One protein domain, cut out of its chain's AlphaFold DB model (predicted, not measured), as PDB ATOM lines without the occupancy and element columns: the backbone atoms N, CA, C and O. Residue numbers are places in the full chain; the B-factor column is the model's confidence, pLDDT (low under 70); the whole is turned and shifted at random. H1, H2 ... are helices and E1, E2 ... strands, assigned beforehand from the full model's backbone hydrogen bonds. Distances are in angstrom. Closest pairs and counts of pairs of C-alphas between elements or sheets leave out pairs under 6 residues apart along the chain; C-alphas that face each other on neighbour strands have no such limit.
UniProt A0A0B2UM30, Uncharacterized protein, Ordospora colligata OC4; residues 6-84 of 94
ATOM      1  N   HIS A   6     -18.202  27.012 -13.672       87.38
ATOM      2  CA  HIS A   6     -17.366  28.056 -14.252       87.38
ATOM      3  C   HIS A   6     -18.009  28.624 -15.517       87.38
ATOM      4  O   HIS A   6     -18.159  27.925 -16.515       87.38
ATOM      5  N   ILE A   7     -18.330  29.914 -15.487       87.50
ATOM      6  CA  ILE A   7     -18.843  30.667 -16.630       87.50
ATOM      7  C   ILE A   7     -17.651  31.273 -17.379       87.50
ATOM      8  O   ILE A   7     -16.907  32.092 -16.828       87.50
ATOM      9  N   LEU A   8     -17.454  30.859 -18.630       87.88
ATOM     10  CA  LEU A   8     -16.374  31.347 -19.489       87.88
ATOM     11  C   LEU A   8     -16.808  32.619 -20.248       87.88
ATOM     12  O   LEU A   8     -17.975  32.738 -20.613       87.88
ATOM     13  N   PRO A   9     -15.887  33.548 -20.572       83.69
ATOM     14  CA  PRO A   9     -16.177  34.760 -21.340       83.69
ATOM     15  C   PRO A   9     -16.240  34.489 -22.853       83.69
ATOM     16  O   PRO A   9     -16.063  35.397 -23.661       83.69
ATOM     17  N   VAL A  10     -16.412  33.227 -23.246       83.12
ATOM     18  CA  VAL A  10     -16.434  32.775 -24.635       83.12
ATOM     19  C   VAL A  10     -17.559  31.771 -24.810       83.12
ATOM     20  O   VAL A  10     -17.834  30.969 -23.920       83.12
ATOM     21  N   PHE A  11     -18.176  31.795 -25.983       82.94
ATOM     22  CA  PHE A  11     -19.113  30.763 -26.386       82.94
ATOM     23  C   PHE A  11     -18.348  29.564 -26.955       82.94
ATOM     24  O   PHE A  11     -17.452  29.726 -27.790       82.94
ATOM     25  N   ILE A  12     -18.689  28.369 -26.481       82.69
ATOM     26  CA  ILE A  12     -18.169  27.090 -26.966       82.69
ATOM     27  C   ILE A  12     -19.402  26.286 -27.400       82.69
ATOM     28  O   ILE A  12     -20.206  25.944 -26.534       82.69
ATOM     29  N   PRO A  13     -19.625  26.077 -28.710       80.44
ATOM     30  CA  PRO A  13     -20.825  25.398 -29.200       80.44
ATOM     31  C   PRO A  13     -20.843  23.899 -28.881       80.44
ATOM     32  O   PRO A  13     -21.911  23.287 -28.880       80.44
ATOM     33  N   GLU A  14     -19.682  23.294 -28.643       82.62
ATOM     34  CA  GLU A  14     -19.555  21.875 -28.344       82.62
ATOM     35  C   GLU A  14     -20.103  21.543 -26.948       82.62
ATOM     36  O   GLU A  14     -19.762  22.184 -25.955       82.62
ATOM     37  N   GLN A  15     -20.925  20.495 -26.872       83.88
ATOM     38  CA  GLN A  15     -21.467  19.957 -25.625       83.88
ATOM     39  C   GLN A  15     -20.880  18.569 -25.359       83.88
ATOM     40  O   GLN A  15     -20.786  17.747 -26.271       83.88
ATOM     41  N   GLY A  16     -20.502  18.301 -24.111       82.69
ATOM     42  CA  GLY A  16     -19.987  17.005 -23.675       82.69
ATOM     43  C   GLY A  16     -18.880  17.124 -22.634       82.69
ATOM     44  O   GLY A  16     -18.540  18.218 -22.181       82.69
ATOM     45  N   ASP A  17     -18.304  15.980 -22.272       81.50
ATOM     46  CA  ASP A  17     -17.208  15.919 -21.311       81.50
ATOM     47  C   ASP A  17     -15.932  16.519 -21.907       81.50
ATOM     48  O   ASP A  17     -15.279  15.942 -22.780       81.50
ATOM     49  N   ALA A  18     -15.547  17.689 -21.402       74.44
ATOM     50  CA  ALA A  18     -14.286  18.318 -21.747       74.44
ATOM     51  C   ALA A  18     -13.184  17.828 -20.801       74.44
ATOM     52  O   ALA A  18     -13.193  18.111 -19.601       74.44
ATOM     53  N   LYS A  19     -12.179  17.134 -21.345       72.38
ATOM     54  CA  LYS A  19     -10.921  16.941 -20.619       72.38
ATOM     55  C   LYS A  19     -10.139  18.250 -20.678       72.38
ATOM     56  O   LYS A  19      -9.660  18.641 -21.739       72.38
ATOM     57  N   MET A  20     -10.009  18.918 -19.538       65.12
ATOM     58  CA  MET A  20      -9.114  20.065 -19.381       65.12
ATOM     59  C   MET A  20      -7.673  19.539 -19.344       65.12
ATOM     60  O   MET A  20      -7.144  19.247 -18.277       65.12
ATOM     61  N   VAL A  21      -7.070  19.302 -20.511       57.59
ATOM     62  CA  VAL A  21      -5.701  18.769 -20.621       57.59
ATOM     63  C   VAL A  21      -4.723  19.929 -20.823       57.59
ATOM     64  O   VAL A  21      -4.926  20.751 -21.714       57.59
ATOM     65  N   ASP A  22      -3.702  19.994 -19.965       57.41
ATOM     66  CA  ASP A  22      -2.445  20.769 -20.013       57.41
ATOM     67  C   ASP A  22      -2.471  22.304 -20.194       57.41
ATOM     68  O   ASP A  22      -1.489  22.960 -19.852       57.41
ATOM     69  N   TYR A  23      -3.565  22.916 -20.653       59.97
ATOM     70  CA  TYR A  23      -3.590  24.345 -21.020       59.97
ATOM     71  C   TYR A  23      -4.585  25.202 -20.228       59.97
ATOM     72  O   TYR A  23      -4.590  26.424 -20.379       59.97
ATOM     73  N   CYS A  24      -5.431  24.598 -19.390       71.00
ATOM     74  CA  CYS A  24      -6.465  25.318 -18.646       71.00
ATOM     75  C   CYS A  24      -6.644  24.743 -17.234       71.00
ATOM     76  O   CYS A  24      -7.461  23.851 -17.004       71.00
ATOM     77  N   ASP A  25      -5.868  25.260 -16.279       82.25
ATOM     78  CA  ASP A  25      -6.042  24.959 -14.858       82.25
ATOM     79  C   ASP A  25      -7.100  25.884 -14.239       82.25
ATOM     80  O   ASP A  25      -6.829  27.023 -13.853       82.25
ATOM     81  N   MET A  26      -8.324  25.370 -14.111       83.44
ATOM     82  CA  MET A  26      -9.468  26.101 -13.550       83.44
ATOM     83  C   MET A  26      -9.339  26.380 -12.041       83.44
ATOM     84  O   MET A  26     -10.131  27.153 -11.480       83.44
ATOM     85  N   SER A  27      -8.352  25.774 -11.369       84.19
ATOM     86  CA  SER A  27      -8.052  26.033  -9.960       84.19
ATOM     87  C   SER A  27      -7.273  27.337  -9.751       84.19
ATOM     88  O   SER A  27      -7.440  27.964  -8.698       84.19
ATOM     89  N   SER A  28      -6.544  27.795 -10.775       87.25
ATOM     90  CA  SER A  28      -5.793  29.052 -10.781       87.25
ATOM     91  C   SER A  28      -6.700  30.286 -10.640       87.25
ATOM     92  O   SER A  28      -7.883  30.275 -10.980       87.25
ATOM     93  N   GLU A  29      -6.137  31.394 -10.157       90.38
ATOM     94  CA  GLU A  29      -6.799  32.708 -10.174       90.38
ATOM     95  C   GLU A  29      -6.761  33.365 -11.561       90.38
ATOM     96  O   GLU A  29      -7.560  34.260 -11.851       90.38
ATOM     97  N   LYS A  30      -5.829  32.930 -12.419       90.25
ATOM     98  CA  LYS A  30      -5.596  33.467 -13.763       90.25
ATOM     99  C   LYS A  30      -5.392  32.348 -14.774       90.25
ATOM    100  O   LYS A  30      -4.608  31.435 -14.525       90.25
ATOM    101  N   ILE A  31      -6.037  32.466 -15.929       89.62
ATOM    102  CA  ILE A  31      -5.880  31.541 -17.061       89.62
ATOM    103  C   ILE A  31      -5.869  32.307 -18.382       89.62
ATOM    104  O   ILE A  31      -6.283  33.466 -18.442       89.62
ATOM    105  N   ILE A  32      -5.424  31.648 -19.448       85.81
ATOM    106  CA  ILE A  32      -5.517  32.166 -20.813       85.81
ATOM    107  C   ILE A  32      -6.613  31.389 -21.540       85.81
ATOM    108  O   ILE A  32      -6.482  30.191 -21.766       85.81
ATOM    109  N   ILE A  33      -7.680  32.076 -21.946       84.81
ATOM    110  CA  ILE A  33      -8.760  31.493 -22.752       84.81
ATOM    111  C   ILE A  33      -8.664  32.087 -24.151       84.81
ATOM    112  O   ILE A  33      -8.826  33.292 -24.317       84.81
ATOM    113  N   ARG A  34      -8.385  31.256 -25.166       82.25
ATOM    114  CA  ARG A  34      -8.256  31.687 -26.577       82.25
ATOM    115  C   ARG A  34      -7.333  32.913 -26.761       82.25
ATOM    116  O   ARG A  34      -7.638  33.819 -27.527       82.25
ATOM    117  N   GLY A  35      -6.213  32.949 -26.035       82.81
ATOM    118  CA  GLY A  35      -5.234  34.046 -26.083       82.81
ATOM    119  C   GLY A  35      -5.571  35.270 -25.219       82.81
ATOM    120  O   GLY A  35      -4.807  36.231 -25.212       82.81
ATOM    121  N   ILE A  36      -6.680  35.247 -24.473       83.38
ATOM    122  CA  ILE A  36      -7.102  36.334 -23.583       83.38
ATOM    123  C   ILE A  36      -6.781  35.956 -22.137       83.38
ATOM    124  O   ILE A  36      -7.305  34.971 -21.613       83.38
ATOM    125  N   GLU A  37      -5.953  36.761 -21.471       88.25
ATOM    126  CA  GLU A  37      -5.735  36.647 -20.028       88.25
ATOM    127  C   GLU A  37      -7.031  36.948 -19.278       88.25
ATOM    128  O   GLU A  37      -7.625  38.017 -19.437       88.25
ATOM    129  N   CYS A  38      -7.454  36.016 -18.437       89.19
ATOM    130  CA  CYS A  38      -8.693  36.081 -17.685       89.19
ATOM    131  C   CYS A  38      -8.415  35.893 -16.191       89.19
ATOM    132  O   CYS A  38      -7.579  35.077 -15.806       89.19
ATOM    133  N   VAL A  39      -9.135  36.639 -15.353       92.00
ATOM    134  CA  VAL A  39      -9.135  36.521 -13.889       92.00
ATOM    135  C   VAL A  39     -10.419  35.843 -13.422       92.00
ATOM    136  O   VAL A  39     -11.511  36.186 -13.896       92.00
ATOM    137  N   ARG A  40     -10.291  34.894 -12.492       92.75
ATOM    138  CA  ARG A  40     -11.427  34.221 -11.860       92.75
ATOM    139  C   ARG A  40     -12.062  35.147 -10.836       92.75
ATOM    140  O   ARG A  40     -11.372  35.717  -9.995       92.75
ATOM    141  N   LYS A  41     -13.383  35.249 -10.865       90.88
ATOM    142  CA  LYS A  41     -14.165  35.943  -9.846       90.88
ATOM    143  C   LYS A  41     -15.215  34.999  -9.301       90.88
ATOM    144  O   LYS A  41     -15.850  34.269 -10.057       90.88
ATOM    145  N   GLN A  42     -15.371  34.997  -7.985       89.69
ATOM    146  CA  GLN A  42     -16.452  34.270  -7.340       89.69
ATOM    147  C   GLN A  42     -17.744  35.066  -7.505       89.69
ATOM    148  O   GLN A  42     -17.756  36.290  -7.348       89.69
ATOM    149  N   MET A  43     -18.812  34.377  -7.881       84.75
ATOM    150  CA  MET A  43     -20.141  34.964  -7.942       84.75
ATOM    151  C   MET A  43     -20.680  35.101  -6.514       84.75
ATOM    152  O   MET A  43     -20.516  34.192  -5.703       84.75
ATOM    153  N   GLU A  44     -21.288  36.241  -6.189       79.25
ATOM    154  CA  GLU A  44     -21.906  36.438  -4.875       79.25
ATOM    155  C   GLU A  44     -23.091  35.475  -4.684       79.25
ATOM    156  O   GLU A  44     -23.790  35.137  -5.641       79.25
ATOM    157  N   ASN A  45     -23.338  35.057  -3.437       63.81
ATOM    158  CA  ASN A  45     -24.245  33.964  -3.045       63.81
ATOM    159  C   ASN A  45     -25.747  34.170  -3.362       63.81
ATOM    160  O   ASN A  45     -26.579  33.403  -2.885       63.81
ATOM    161  N   ASN A  46     -26.113  35.183  -4.149       64.38
ATOM    162  CA  ASN A  46     -27.501  35.554  -4.442       64.38
ATOM    163  C   ASN A  46     -27.965  35.147  -5.851       64.38
ATOM    164  O   ASN A  46     -29.061  35.527  -6.262       64.38
ATOM    165  N   ILE A  47     -27.147  34.413  -6.610       65.75
ATOM    166  CA  ILE A  47     -27.468  34.024  -7.988       65.75
ATOM    167  C   ILE A  47     -27.724  32.518  -8.061       65.75
ATOM    168  O   ILE A  47     -26.817  31.711  -7.883       65.75
ATOM    169  N   CYS A  48     -28.973  32.152  -8.355       67.00
ATOM    170  CA  CYS A  48     -29.370  30.776  -8.641       67.00
ATOM    171  C   CYS A  48     -29.203  30.492 -10.138       67.00
ATOM    172  O   CYS A  48     -29.939  31.035 -10.968       67.00
ATOM    173  N   LEU A  49     -28.250  29.627 -10.488       70.94
ATOM    174  CA  LEU A  49     -28.124  29.104 -11.847       70.94
ATOM    175  C   LEU A  49     -29.064  27.915 -12.031       70.94
ATOM    176  O   LEU A  49     -29.022  26.964 -11.254       70.94
ATOM    177  N   HIS A  50     -29.872  27.976 -13.085       75.06
ATOM    178  CA  HIS A  50     -30.776  26.906 -13.485       75.06
ATOM    179  C   HIS A  50     -30.298  26.375 -14.835       75.06
ATOM    180  O   HIS A  50     -30.261  27.125 -15.813       75.06
ATOM    181  N   LEU A  51     -29.916  25.102 -14.885       70.94
ATOM    182  CA  LEU A  51     -29.495  24.428 -16.109       70.94
ATOM    183  C   LEU A  51     -30.426  23.242 -16.344       70.94
ATOM    184  O   LEU A  51     -30.541  22.379 -15.479       70.94
ATOM    185  N   ASP A  52     -31.136  23.239 -17.473       72.88
ATOM    186  CA  ASP A  52     -32.078  22.178 -17.862       72.88
ATOM    187  C   ASP A  52     -33.094  21.795 -16.766       72.88
ATOM    188  O   ASP A  52     -33.457  20.635 -16.584       72.88
ATOM    189  N   GLY A  53     -33.563  22.795 -16.012       73.38
ATOM    190  CA  GLY A  53     -34.527  22.610 -14.922       73.38
ATOM    191  C   GLY A  53     -33.921  22.131 -13.599       73.38
ATOM    192  O   GLY A  53     -34.670  21.840 -12.669       73.38
ATOM    193  N   VAL A  54     -32.591  22.070 -13.494       75.19
ATOM    194  CA  VAL A  54     -31.863  21.719 -12.269       75.19
ATOM    195  C   VAL A  54     -31.170  22.949 -11.690       75.19
ATOM    196  O   VAL A  54     -30.440  23.658 -12.385       75.19
ATOM    197  N   ASP A  55     -31.366  23.171 -10.390       76.06
ATOM    198  CA  ASP A  55     -30.631  24.184  -9.636       76.06
ATOM    199  C   ASP A  55     -29.181  23.736  -9.442       76.06
ATOM    200  O   ASP A  55     -28.909  22.725  -8.784       76.06
ATOM    201  N   ILE A  56     -28.233  24.526  -9.937       74.00
ATOM    202  CA  ILE A  56     -26.820  24.309  -9.638       74.00
ATOM    203  C   ILE A  56     -26.547  24.853  -8.235       74.00
ATOM    204  O   ILE A  56     -26.509  26.063  -8.006       74.00
ATOM    205  N   ARG A  57     -26.344  23.941  -7.283       70.62
ATOM    206  CA  ARG A  57     -25.998  24.256  -5.891       70.62
ATOM    207  C   ARG A  57     -24.504  24.026  -5.694       70.62
ATOM    208  O   ARG A  57     -24.076  22.902  -5.452       70.62
ATOM    209  N   GLY A  58     -23.706  25.080  -5.831       75.94
ATOM    210  CA  GLY A  58     -22.251  24.980  -5.746       75.94
ATOM    211  C   GLY A  58     -21.554  26.331  -5.810       75.94
ATOM    212  O   GLY A  58     -22.197  27.370  -5.950       75.94
ATOM    213  N   GLU A  59     -20.225  26.320  -5.698       84.06
ATOM    214  CA  GLU A  59     -19.436  27.529  -5.925       84.06
ATOM    215  C   GLU A  59     -19.494  27.889  -7.409       84.06
ATOM    216  O   GLU A  59     -19.113  27.093  -8.273       84.06
ATOM    217  N   ILE A  60     -19.962  29.097  -7.702       86.62
ATOM    218  CA  ILE A  60     -20.040  29.608  -9.063       86.62
ATOM    219  C   ILE A  60     -18.922  30.625  -9.253       86.62
ATOM    220  O   ILE A  60     -18.779  31.580  -8.487       86.62
ATOM    221  N   PHE A  61     -18.142  30.433 -10.307       89.56
ATOM    222  CA  PHE A  61     -17.096  31.346 -10.730       89.56
ATOM    223  C   PHE A  61     -17.407  31.870 -12.125       89.56
ATOM    224  O   PHE A  61     -17.853  31.126 -12.994       89.56
ATOM    225  N   TYR A  62     -17.105  33.138 -12.372       90.06
ATOM    226  CA  TYR A  62     -17.099  33.703 -13.713       90.06
ATOM    227  C   TYR A  62     -15.711  34.248 -14.033       90.06
ATOM    228  O   TYR A  62     -15.003  34.773 -13.168       90.06
ATOM    229  N   TRP A  63     -15.302  34.096 -15.284       90.75
ATOM    230  CA  TRP A  63     -13.997  34.530 -15.759       90.75
ATOM    231  C   TRP A  63     -14.155  35.820 -16.555       90.75
ATOM    232  O   TRP A  63     -14.914  35.879 -17.518       90.75
ATOM    233  N   SER A  64     -13.437  36.864 -16.151       89.19
ATOM    234  CA  SER A  64     -13.439  38.156 -16.847       89.19
ATOM    235  C   SER A  64     -12.051  38.471 -17.380       89.19
ATOM    236  O   SER A  64     -11.070  38.104 -16.739       89.19
ATOM    237  N   SER A  65     -11.960  39.188 -18.502       86.94
ATOM    238  CA  SER A  65     -10.676  39.686 -19.012       86.94
ATOM    239  C   SER A  65      -9.879  40.384 -17.899       86.94
ATOM    240  O   SER A  65     -10.399  41.252 -17.195       86.94
ATOM    241  N   ALA A  66      -8.613  39.993 -17.741       83.38
ATOM    242  CA  ALA A  66      -7.674  40.579 -16.786       83.38
ATOM    243  C   ALA A  66      -7.376  42.041 -17.130       83.38
ATOM    244  O   ALA A  66      -7.185  42.884 -16.250       83.38
ATOM    245  N   ARG A  67      -7.390  42.364 -18.426       73.69
ATOM    246  CA  ARG A  67      -7.421  43.749 -18.880       73.69
ATOM    247  C   ARG A  67      -8.831  44.261 -18.649       73.69
ATOM    248  O   ARG A  67      -9.780  43.676 -19.174       73.69
ATOM    249  N   LYS A  68      -8.974  45.390 -17.946       60.38
ATOM    250  CA  LYS A  68     -10.151  46.228 -18.171       60.38
ATOM    251  C   LYS A  68     -10.144  46.500 -19.672       60.38
ATOM    252  O   LYS A  68      -9.251  47.194 -20.162       60.38
ATOM    253  N   CYS A  69     -11.081  45.914 -20.410       50.38
ATOM    254  CA  CYS A  69     -11.488  46.494 -21.675       50.38
ATOM    255  C   CYS A  69     -12.106  47.834 -21.292       50.38
ATOM    256  O   CYS A  69     -13.314  47.959 -21.159       50.38
ATOM    257  N   ASN A  70     -11.249  48.815 -21.003       51.31
ATOM    258  CA  ASN A  70     -11.625  50.200 -21.108       51.31
ATOM    259  C   ASN A  70     -12.182  50.284 -22.527       51.31
ATOM    260  O   ASN A  70     -11.496  49.851 -23.465       51.31
ATOM    261  N   GLU A  71     -13.407  50.777 -22.663       52.12
ATOM    262  CA  GLU A  71     -14.110  51.018 -23.929       52.12
ATOM    263  C   GLU A  71     -13.141  51.525 -25.029       52.12
ATOM    264  O   GLU A  71     -13.182  51.078 -26.173       52.12
ATOM    265  N   SER A  72     -12.108  52.263 -24.609       56.97
ATOM    266  CA  SER A  72     -10.812  52.530 -25.244       56.97
ATOM    267  C   SER A  72     -10.303  51.610 -26.359       56.97
ATOM    268  O   SER A  72      -9.840  52.186 -27.317       56.97
ATOM    269  N   THR A  73     -10.228  50.271 -26.323       59.47
ATOM    270  CA  THR A  73      -9.546  49.576 -27.463       59.47
ATOM    271  C   THR A  73     -10.426  49.523 -28.711       59.47
ATOM    272  O   THR A  73      -9.955  49.809 -29.809       59.47
ATOM    273  N   PHE A  74     -11.709  49.210 -28.533       62.41
ATOM    274  CA  PHE A  74     -12.690  49.238 -29.614       62.41
ATOM    275  C   PHE A  74     -12.997  50.683 -30.025       62.41
ATOM    276  O   PHE A  74     -12.985  50.990 -31.212       62.41
ATOM    277  N   GLU A  75     -13.137  51.599 -29.061       62.47
ATOM    278  CA  GLU A  75     -13.286  53.034 -29.328       62.47
ATOM    279  C   GLU A  75     -12.041  53.662 -29.958       62.47
ATOM    280  O   GLU A  75     -12.169  54.527 -30.814       62.47
ATOM    281  N   LYS A  76     -10.824  53.232 -29.599       64.88
ATOM    282  CA  LYS A  76      -9.588  53.650 -30.284       64.88
ATOM    283  C   LYS A  76      -9.555  53.081 -31.690       64.88
ATOM    284  O   LYS A  76      -9.176  53.809 -32.595       64.88
ATOM    285  N   GLY A  77      -9.981  51.833 -31.889       66.75
ATOM    286  CA  GLY A  77     -10.161  51.253 -33.221       66.75
ATOM    287  C   GLY A  77     -11.121  52.087 -34.073       66.75
ATOM    288  O   GLY A  77     -10.748  52.533 -35.154       66.75
ATOM    289  N   LEU A  78     -12.311  52.393 -33.550       66.19
ATOM    290  CA  LEU A  78     -13.301  53.263 -34.191       66.19
ATOM    291  C   LEU A  78     -12.776  54.686 -34.415       66.19
ATOM    292  O   LEU A  78     -12.967  55.237 -35.493       66.19
ATOM    293  N   SER A  79     -12.070  55.266 -33.442       65.25
ATOM    294  CA  SER A  79     -11.458  56.593 -33.559       65.25
ATOM    295  C   SER A  79     -10.358  56.630 -34.615       65.25
ATOM    296  O   SER A  79     -10.140  57.676 -35.217       65.25
ATOM    297  N   LEU A  80      -9.618  55.543 -34.813       67.56
ATOM    298  CA  LEU A  80      -8.582  55.452 -35.837       67.56
ATOM    299  C   LEU A  80      -9.194  55.302 -37.237       67.56
ATOM    300  O   LEU A  80      -8.677  55.873 -38.193       67.56
ATOM    301  N   VAL A  81     -10.328  54.602 -37.344       64.62
ATOM    302  CA  VAL A  81     -11.138  54.551 -38.571       64.62
ATOM    303  C   VAL A  81     -11.744  55.923 -38.877       64.62
ATOM    304  O   VAL A  81     -11.651  56.390 -40.007       64.62
ATOM    305  N   SER A  82     -12.288  56.619 -37.871       59.72
ATOM    306  CA  SER A  82     -12.855  57.964 -38.045       59.72
ATOM    307  C   SER A  82     -11.800  59.030 -38.351       59.72
ATOM    308  O   SER A  82     -12.122  60.049 -38.946       59.72
ATOM    309  N   LYS A  83     -10.548  58.813 -37.928       64.44
ATOM    310  CA  LYS A  83      -9.390  59.670 -38.236       64.44
ATOM    311  C   LYS A  83      -8.701  59.299 -39.552       64.44
ATOM    312  O   LYS A  83      -7.631  59.826 -39.827       64.44
ATOM    313  N   GLY A  84      -9.289  58.397 -40.342       62.41
ATOM    314  CA  GLY A  84      -8.785  58.075 -41.669       62.41
ATOM    315  C   GLY A  84      -7.416  57.400 -41.643       62.41
ATOM    316  O   GLY A  84      -6.491  57.863 -42.305       62.41
TER     317      GLY A  84
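What this domain is: This is residues 6 to 84 of the 94 residues of an uncharacterized protein of Ordospora colligata OC4 (UniProt A0A0B2UM30). A small, strongly twisted sheet of three strands, E1, E2 and E5, makes the body; the hairpin of E3 and E4 lies beyond the start of E5, and an arm that holds helix H1 sticks out beyond its end. Residues 11 to 22 stick out as a loop. The printed part has 79 residues, with strands E1 to E5 and then H1; the sheet order is E1, E2, E5, antiparallel, and the class is mixed, with 35 residues, under half, in named elements. It is loose, with a radius of gyration of the C-alphas of 16.5 A, and spans 52 by 33 by 25 A.

How they stand to each other: Residues 6 to 7 form a short parallel pairing with residues 61 to 62 of E5, residues 59 to 65. E1, residues 30 to 33, and E2, residues 36 to 42, form a hairpin, with N 31 and O 38 at 3.0 A. E2 and E5 are antiparallel at 148 degrees, with N 41 and O 62 at 2.9 A. E3, residues 49 to 51, and E4, residues 54 to 56, form another hairpin, with N 51 and O 54 at 2.9 A. E4 runs on into E5 at 69 degrees. H1, residues 72 to 82, is not on the three-stranded sheet; every O i to N i+4 pair in it is within hydrogen-bond range.

Where its parts are: E1 begins at C-alpha 30 (-5.596, 33.467, -13.763). E2 is 18.9 A long and E5 19.9 A. H1, 14.1 A long, ends at C-alpha 82 (-12.855, 57.964, -38.045).

The domain as a whole: The C-alphas farthest apart, those of Arg 57 and Gly 84, are 52.2 A apart. The printed part has no cut, and no link between named elements is long. Residues 20 to 23, 45 to 48 and 68 to 84 have pLDDT under 70.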